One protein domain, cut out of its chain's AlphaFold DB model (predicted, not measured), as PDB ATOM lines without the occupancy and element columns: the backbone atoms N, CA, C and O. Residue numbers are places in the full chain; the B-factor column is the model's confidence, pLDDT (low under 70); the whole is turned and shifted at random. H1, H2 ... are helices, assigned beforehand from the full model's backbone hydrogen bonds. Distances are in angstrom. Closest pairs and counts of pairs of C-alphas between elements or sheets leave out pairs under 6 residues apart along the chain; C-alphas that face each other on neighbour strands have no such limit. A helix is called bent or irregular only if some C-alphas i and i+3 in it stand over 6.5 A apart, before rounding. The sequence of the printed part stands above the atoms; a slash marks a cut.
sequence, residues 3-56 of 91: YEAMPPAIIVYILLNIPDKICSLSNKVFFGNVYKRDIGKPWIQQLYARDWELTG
ATOM      1  N   TYR A   3      85.516 112.207 129.875       92.31
ATOM      2  CA  TYR A   3      86.722 112.726 130.517       92.31
ATOM      3  C   TYR A   3      87.514 111.674 131.312       92.31
ATOM      4  O   TYR A   3      88.715 111.834 131.493       92.31
ATOM      5  N   GLU A   4      86.888 110.580 131.755       93.56
ATOM      6  CA  GLU A   4      87.569 109.494 132.489       93.56
ATOM      7  C   GLU A   4      88.471 108.656 131.575       93.56
ATOM      8  O   GLU A   4      89.367 107.966 132.054       93.56
ATOM      9  N   ALA A   5      88.280 108.749 130.256       92.38
ATOM     10  CA  ALA A   5      89.177 108.151 129.274       92.38
ATOM     11  C   ALA A   5      90.450 108.988 129.040       92.38
ATOM     12  O   ALA A   5      91.423 108.477 128.487       92.38
ATOM     13  N   MET A   6      90.481 110.259 129.467       94.31
ATOM     14  CA  MET A   6      91.647 111.122 129.255       94.31
ATOM     15  C   MET A   6      92.872 110.700 130.083       94.31
ATOM     16  O   MET A   6      93.947 110.610 129.494       94.31
ATOM     17  N   PRO A   7      92.771 110.386 131.395       95.44
ATOM     18  CA  PRO A   7      93.925 109.943 132.175       95.44
ATOM     19  C   PRO A   7      94.672 108.735 131.580       95.44
ATOM     20  O   PRO A   7      95.885 108.848 131.392       95.44
ATOM     21  N   PRO A   8      94.017 107.612 131.208       95.94
ATOM     22  CA  PRO A   8      94.738 106.495 130.605       95.94
ATOM     23  C   PRO A   8      95.311 106.850 129.224       95.94
ATOM     24  O   PRO A   8      96.434 106.453 128.920       95.94
ATOM     25  N   ALA A   9      94.605 107.645 128.412       95.12
ATOM     26  CA  ALA A   9      95.115 108.088 127.113       95.12
ATOM     27  C   ALA A   9      96.380 108.957 127.243       95.12
ATOM     28  O   ALA A   9      97.334 108.782 126.485       95.12
ATOM     29  N   ILE A  10      96.421 109.851 128.235       96.25
ATOM     30  CA  ILE A  10      97.585 110.699 128.525       96.25
ATOM     31  C   ILE A  10      98.769 109.849 128.990       96.25
ATOM     32  O   ILE A  10      99.885 110.059 128.520       96.25
ATOM     33  N   ILE A  11      98.539 108.868 129.868       96.88
ATOM     34  CA  ILE A  11      99.596 107.964 130.339       96.88
ATOM     35  C   ILE A  11     100.213 107.208 129.157       96.88
ATOM     36  O   ILE A  11     101.435 107.190 129.014       96.88
ATOM     37  N   VAL A  12      99.386 106.639 128.277       96.94
ATOM     38  CA  VAL A  12      99.862 105.932 127.078       96.94
ATOM     39  C   VAL A  12     100.637 106.872 126.158       96.94
ATOM     40  O   VAL A  12     101.728 106.528 125.709       96.94
ATOM     41  N   TYR A  13     100.121 108.078 125.913       96.31
ATOM     42  CA  TYR A  13     100.804 109.073 125.090       96.31
ATOM     43  C   TYR A  13     102.190 109.423 125.646       96.31
ATOM     44  O   TYR A  13     103.175 109.400 124.905       96.31
ATOM     45  N   ILE A  14     102.291 109.706 126.947       96.88
ATOM     46  CA  ILE A  14     103.567 110.030 127.597       96.88
ATOM     47  C   ILE A  14     104.535 108.852 127.464       96.88
ATOM     48  O   ILE A  14     105.671 109.038 127.027       96.88
ATOM     49  N   LEU A  15     104.079 107.637 127.773       96.94
ATOM     50  CA  LEU A  15     104.913 106.438 127.715       96.94
ATOM     51  C   LEU A  15     105.415 106.121 126.304       96.94
ATOM     52  O   LEU A  15     106.537 105.647 126.170       96.94
ATOM     53  N   LEU A  16     104.638 106.414 125.259       96.38
ATOM     54  CA  LEU A  16     105.073 106.238 123.870       96.38
ATOM     55  C   LEU A  16     106.086 107.300 123.422       96.38
ATOM     56  O   LEU A  16     106.973 106.999 122.628       96.38
ATOM     57  N   ASN A  17     105.990 108.528 123.935       96.12
ATOM     58  CA  ASN A  17     106.896 109.614 123.546       96.12
ATOM     59  C   ASN A  17     108.262 109.538 124.242       96.12
ATOM     60  O   ASN A  17     109.268 109.952 123.668       96.12
ATOM     61  N   ILE A  18     108.320 109.008 125.466       96.38
ATOM     62  CA  ILE A  18     109.571 108.866 126.226       96.38
ATOM     63  C   ILE A  18     110.668 108.112 125.443       96.38
ATOM     64  O   ILE A  18     111.757 108.673 125.298       96.38
ATOM     65  N   PRO A  19     110.448 106.891 124.911       94.94
ATOM     66  CA  PRO A  19     111.503 106.145 124.225       94.94
ATOM     67  C   PRO A  19     111.983 106.836 122.943       94.94
ATOM     68  O   PRO A  19     113.181 106.806 122.658       94.94
ATOM     69  N   ASP A  20     111.093 107.511 122.211       92.31
ATOM     70  CA  ASP A  20     111.461 108.285 121.020       92.31
ATOM     71  C   ASP A  20     112.414 109.440 121.375       92.31
ATOM     72  O   ASP A  20     113.500 109.576 120.801       92.31
ATOM     73  N   LYS A  21     112.074 110.216 122.414       93.12
ATOM     74  CA  LYS A  21     112.930 111.310 122.897       93.12
ATOM     75  C   LYS A  21     114.262 110.808 123.443       93.12
ATOM     76  O   LYS A  21     115.287 111.428 123.166       93.12
ATOM     77  N   ILE A  22     114.268 109.694 124.174       95.12
ATOM     78  CA  ILE A  22     115.504 109.085 124.683       95.12
ATOM     79  C   ILE A  22     116.404 108.639 123.526       95.12
ATOM     80  O   ILE A  22     117.606 108.884 123.572       95.12
ATOM     81  N   CYS A  23     115.844 108.029 122.478       93.00
ATOM     82  CA  CYS A  23     116.603 107.603 121.302       93.00
ATOM     83  C   CYS A  23     117.201 108.799 120.542       93.00
ATOM     84  O   CYS A  23     118.386 108.815 120.225       93.00
ATOM     85  N   SER A  24     116.404 109.840 120.303       91.81
ATOM     86  CA  SER A  24     116.865 111.079 119.663       91.81
ATOM     87  C   SER A  24     117.981 111.763 120.466       91.81
ATOM     88  O   SER A  24     118.998 112.177 119.900       91.81
ATOM     89  N   LEU A  25     117.827 111.841 121.792       93.44
ATOM     90  CA  LEU A  25     118.826 112.428 122.677       93.44
ATOM     91  C   LEU A  25     120.109 111.593 122.717       93.44
ATOM     92  O   LEU A  25     121.196 112.155 122.610       93.44
ATOM     93  N   SER A  26     119.998 110.267 122.838       93.38
ATOM     94  CA  SER A  26     121.167 109.387 122.870       93.38
ATOM     95  C   SER A  26     121.948 109.458 121.561       93.38
ATOM     96  O   SER A  26     123.167 109.616 121.594       93.38
ATOM     97  N   ASN A  27     121.269 109.470 120.411       91.56
ATOM     98  CA  ASN A  27     121.924 109.638 119.114       91.56
ATOM     99  C   ASN A  27     122.723 110.943 119.050       91.56
ATOM    100  O   ASN A  27     123.883 110.929 118.643       91.56
ATOM    101  N   LYS A  28     122.142 112.050 119.529       91.12
ATOM    102  CA  LYS A  28     122.822 113.348 119.554       91.12
ATOM    103  C   LYS A  28     124.076 113.333 120.430       91.12
ATOM    104  O   LYS A  28     125.057 113.977 120.075       91.12
ATOM    105  N   VAL A  29     124.051 112.612 121.549       91.88
ATOM    106  CA  VAL A  29     125.199 112.504 122.463       91.88
ATOM    107  C   VAL A  29     126.316 111.648 121.865       91.88
ATOM    108  O   VAL A  29     127.475 112.033 121.960       91.88
ATOM    109  N   PHE A  30     125.992 110.515 121.234       88.56
ATOM    110  CA  PHE A  30     127.007 109.590 120.715       88.56
ATOM    111  C   PHE A  30     127.545 109.963 119.330       88.56
ATOM    112  O   PHE A  30     128.733 109.797 119.082       88.56
ATOM    113  N   PHE A  31     126.691 110.452 118.428       86.19
ATOM    114  CA  PHE A  31     127.041 110.705 117.023       86.19
ATOM    115  C   PHE A  31     127.121 112.196 116.679       86.19
ATOM    116  O   PHE A  31     127.316 112.556 115.523       86.19
ATOM    117  N   GLY A  32     126.853 113.086 117.641       86.94
ATOM    118  CA  GLY A  32     126.722 114.526 117.387       86.94
ATOM    119  C   GLY A  32     125.485 114.908 116.562       86.94
ATOM    120  O   GLY A  32     125.221 116.094 116.368       86.94
ATOM    121  N   ASN A  33     124.695 113.928 116.110       86.88
ATOM    122  CA  ASN A  33     123.514 114.123 115.280       86.88
ATOM    123  C   ASN A  33     122.296 113.404 115.871       86.88
ATOM    124  O   ASN A  33     122.384 112.281 116.356       86.88
ATOM    125  N   VAL A  34     121.136 114.052 115.806       87.75
ATOM    126  CA  VAL A  34     119.867 113.505 116.311       87.75
ATOM    127  C   VAL A  34     119.427 112.279 115.506       87.75
ATOM    128  O   VAL A  34     118.866 111.324 116.050       87.75
ATOM    129  N   TYR A  35     119.682 112.312 114.201       87.88
ATOM    130  CA  TYR A  35     119.280 111.262 113.282       87.88
ATOM    131  C   TYR A  35     120.429 110.293 113.039       87.88
ATOM    132  O   TYR A  35     121.555 110.698 112.743       87.88
ATOM    133  N   LYS A  36     120.120 108.997 113.108       87.62
ATOM    134  CA  LYS A  36     121.015 107.957 112.608       87.62
ATOM    135  C   LYS A  36     120.993 107.950 111.089       87.62
ATOM    136  O   LYS A  36     119.954 108.173 110.470       87.62
ATOM    137  N   ARG A  37     122.149 107.667 110.500       86.88
ATOM    138  CA  ARG A  37     122.268 107.528 109.053       86.88
ATOM    139  C   ARG A  37     121.610 106.226 108.599       86.88
ATOM    140  O   ARG A  37     121.760 105.197 109.257       86.88
ATOM    141  N   ASP A  38     120.878 106.282 107.489       88.00
ATOM    142  CA  ASP A  38     120.304 105.081 106.879       88.00
ATOM    143  C   ASP A  38     121.424 104.186 106.330       88.00
ATOM    144  O   ASP A  38     122.398 104.674 105.761       88.00
ATOM    145  N   ILE A  39     121.276 102.877 106.510       91.19
ATOM    146  CA  ILE A  39     122.169 101.827 106.001       91.19
ATOM    147  C   ILE A  39     121.368 100.651 105.424       91.19
ATOM    148  O   ILE A  39     121.905  99.563 105.225       91.19
ATOM    149  N   GLY A  40     120.074 100.840 105.150       93.62
ATOM    150  CA  GLY A  40     119.184  99.777 104.690       93.62
ATOM    151  C   GLY A  40     119.460  99.293 103.265       93.62
ATOM    152  O   GLY A  40     119.003  98.216 102.892       93.62
ATOM    153  N   LYS A  41     120.203 100.061 102.458       94.94
ATOM    154  CA  LYS A  41     120.470  99.742 101.048       94.94
ATOM    155  C   LYS A  41     121.972  99.583 100.778       94.94
ATOM    156  O   LYS A  41     122.749 100.384 101.302       94.94
ATOM    157  N   PRO A  42     122.396  98.637  99.913       92.44
ATOM    158  CA  PRO A  42     123.819  98.344  99.699       92.44
ATOM    159  C   PRO A  42     124.662  99.545  99.252       92.44
ATOM    160  O   PRO A  42     125.762  99.754  99.751       92.44
ATOM    161  N   TRP A  43     124.144 100.392  98.359       90.25
ATOM    162  CA  TRP A  43     124.885 101.579  97.913       90.25
ATOM    163  C   TRP A  43     125.034 102.629  99.020       90.25
ATOM    164  O   TRP A  43     126.034 103.336  99.073       90.25
ATOM    165  N   ILE A  44     124.068 102.725  99.941       92.50
ATOM    166  CA  ILE A  44     124.156 103.643 101.082       92.50
ATOM    167  C   ILE A  44     125.185 103.123 102.091       92.50
ATOM    168  O   ILE A  44     125.934 103.916 102.653       92.50
ATOM    169  N   GLN A  45     125.292 101.801 102.259       91.69
ATOM    170  CA  GLN A  45     126.346 101.183 103.074       91.69
ATOM    171  C   GLN A  45     127.741 101.475 102.515       91.69
ATOM    172  O   GLN A  45     128.639 101.827 103.273       91.69
ATOM    173  N   GLN A  46     127.915 101.404 101.191       92.44
ATOM    174  CA  GLN A  46     129.176 101.785 100.546       92.44
ATOM    175  C   GLN A  46     129.517 103.259 100.799       92.44
ATOM    176  O   GLN A  46     130.652 103.576 101.139       92.44
ATOM    177  N   LEU A  47     128.535 104.161 100.698       91.06
ATOM    178  CA  LEU A  47     128.736 105.580 101.010       91.06
ATOM    179  C   LEU A  47     129.040 105.818 102.498       91.06
ATOM    180  O   LEU A  47     129.834 106.695 102.819       91.06
ATOM    181  N   TYR A  48     128.442 105.038 103.399       91.62
ATOM    182  CA  TYR A  48     128.747 105.084 104.830       91.62
ATOM    183  C   TYR A  48     130.200 104.668 105.106       91.62
ATOM    184  O   TYR A  48     130.908 105.359 105.835       91.62
ATOM    185  N   ALA A  49     130.661 103.578 104.485       91.19
ATOM    186  CA  ALA A  49     132.046 103.121 104.590       91.19
ATOM    187  C   ALA A  49     133.032 104.133 103.986       91.19
ATOM    188  O   ALA A  49     134.035 104.456 104.614       91.19
ATOM    189  N   ARG A  50     132.707 104.712 102.823       90.50
ATOM    190  CA  ARG A  50     133.493 105.790 102.208       90.50
ATOM    191  C   ARG A  50     133.674 106.970 103.163       90.50
ATOM    192  O   ARG A  50     134.779 107.476 103.314       90.50
ATOM    193  N   ASP A  51     132.595 107.425 103.798       90.12
ATOM    194  CA  ASP A  51     132.670 108.566 104.713       90.12
ATOM    195  C   ASP A  51     133.526 108.222 105.955       90.12
ATOM    196  O   ASP A  51     134.284 109.076 106.424       90.12
ATOM    197  N   TRP A  52     133.500 106.961 106.416       88.44
ATOM    198  CA  TRP A  52     134.402 106.440 107.456       88.44
ATOM    199  C   TRP A  52     135.877 106.507 107.036       88.44
ATOM    200  O   TRP A  52     136.718 106.943 107.816       88.44
ATOM    201  N   GLU A  53     136.204 106.130 105.800       88.44
ATOM    202  CA  GLU A  53     137.576 106.188 105.272       88.44
ATOM    203  C   GLU A  53     138.083 107.626 105.090       88.44
ATOM    204  O   GLU A  53     139.251 107.907 105.352       88.44
ATOM    205  N   LEU A  54     137.213 108.552 104.672       86.19
ATOM    206  CA  LEU A  54     137.594 109.942 104.396       86.19
ATOM    207  C   LEU A  54     137.796 110.789 105.658       86.19
ATOM    208  O   LEU A  54     138.631 111.693 105.669       86.19
ATOM    209  N   THR A  55     137.005 110.555 106.707       85.88
ATOM    210  CA  THR A  55     136.967 111.429 107.899       85.88
ATOM    211  C   THR A  55     137.211 110.715 109.221       85.88
ATOM    212  O   THR A  55     137.456 111.386 110.223       85.88
ATOM    213  N   GLY A  56     137.106 109.385 109.248       86.31
ATOM    214  CA  GLY A  56     137.029 108.593 110.473       86.31
ATOM    215  C   GLY A  56     135.668 108.648 111.181       86.31
ATOM    216  O   GLY A  56     135.471 107.882 112.121       86.31
TER     217      GLY A  56
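Overview. This is residues 3 to 56 of the 91 residues of the protein "Complex I-MWFE" of Cinara cedri (UniProt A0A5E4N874). One long helix, H1, makes most of the length of this model, and a shorter helix, H2, is set off beyond its far end, with an open space between the two. The link between them folds back beside the last turns of H1 at residues 33 to 35, then runs away from it to H2. The printed part has 54 residues with two named helices, H1 then H2, and no named strand; the class is all helix. It is extended, with a radius of gyration of the C-alphas of 17.9 A and spans of 57 by 23 by 9 A.

Arrangement. Start with H1, residues 3 to 31, whose residues 3 to 20 stand free. Go on through the short link of 10 residues to H2, residues 42 to 55. H1 and H2 are apart, with no C-alpha of the one within 8 A of the other. Residues 49 to 56, of which 49 to 55 belong to H2, stand free too. In the backbone of H2 every O i to N i+4 pair is within hydrogen-bond range; in H1 it is 21 of 25.

Along the chain. Find C-alpha 3 at (86.722, 112.726, 130.517); from there H1 runs 42.6 A to C-alpha 31 at (127.041, 110.705, 117.023). It is neither bent nor irregular, but only just: C-alphas 16 and 19 are 6.4 A apart. Next find C-alpha 42 at (123.819, 98.344, 99.699), where H2 begins; it runs 20.3 A to C-alpha 55 at (136.967, 111.429, 107.899).

Size, cuts and confidence. Look at Glu 4 and Leu 54 for the two C-alphas farthest apart, 57.4 A. The printed part has no cut from residue 3 to residue 56. The mean pLDDT of the printed part is 92.0, and no printed residue is under 70.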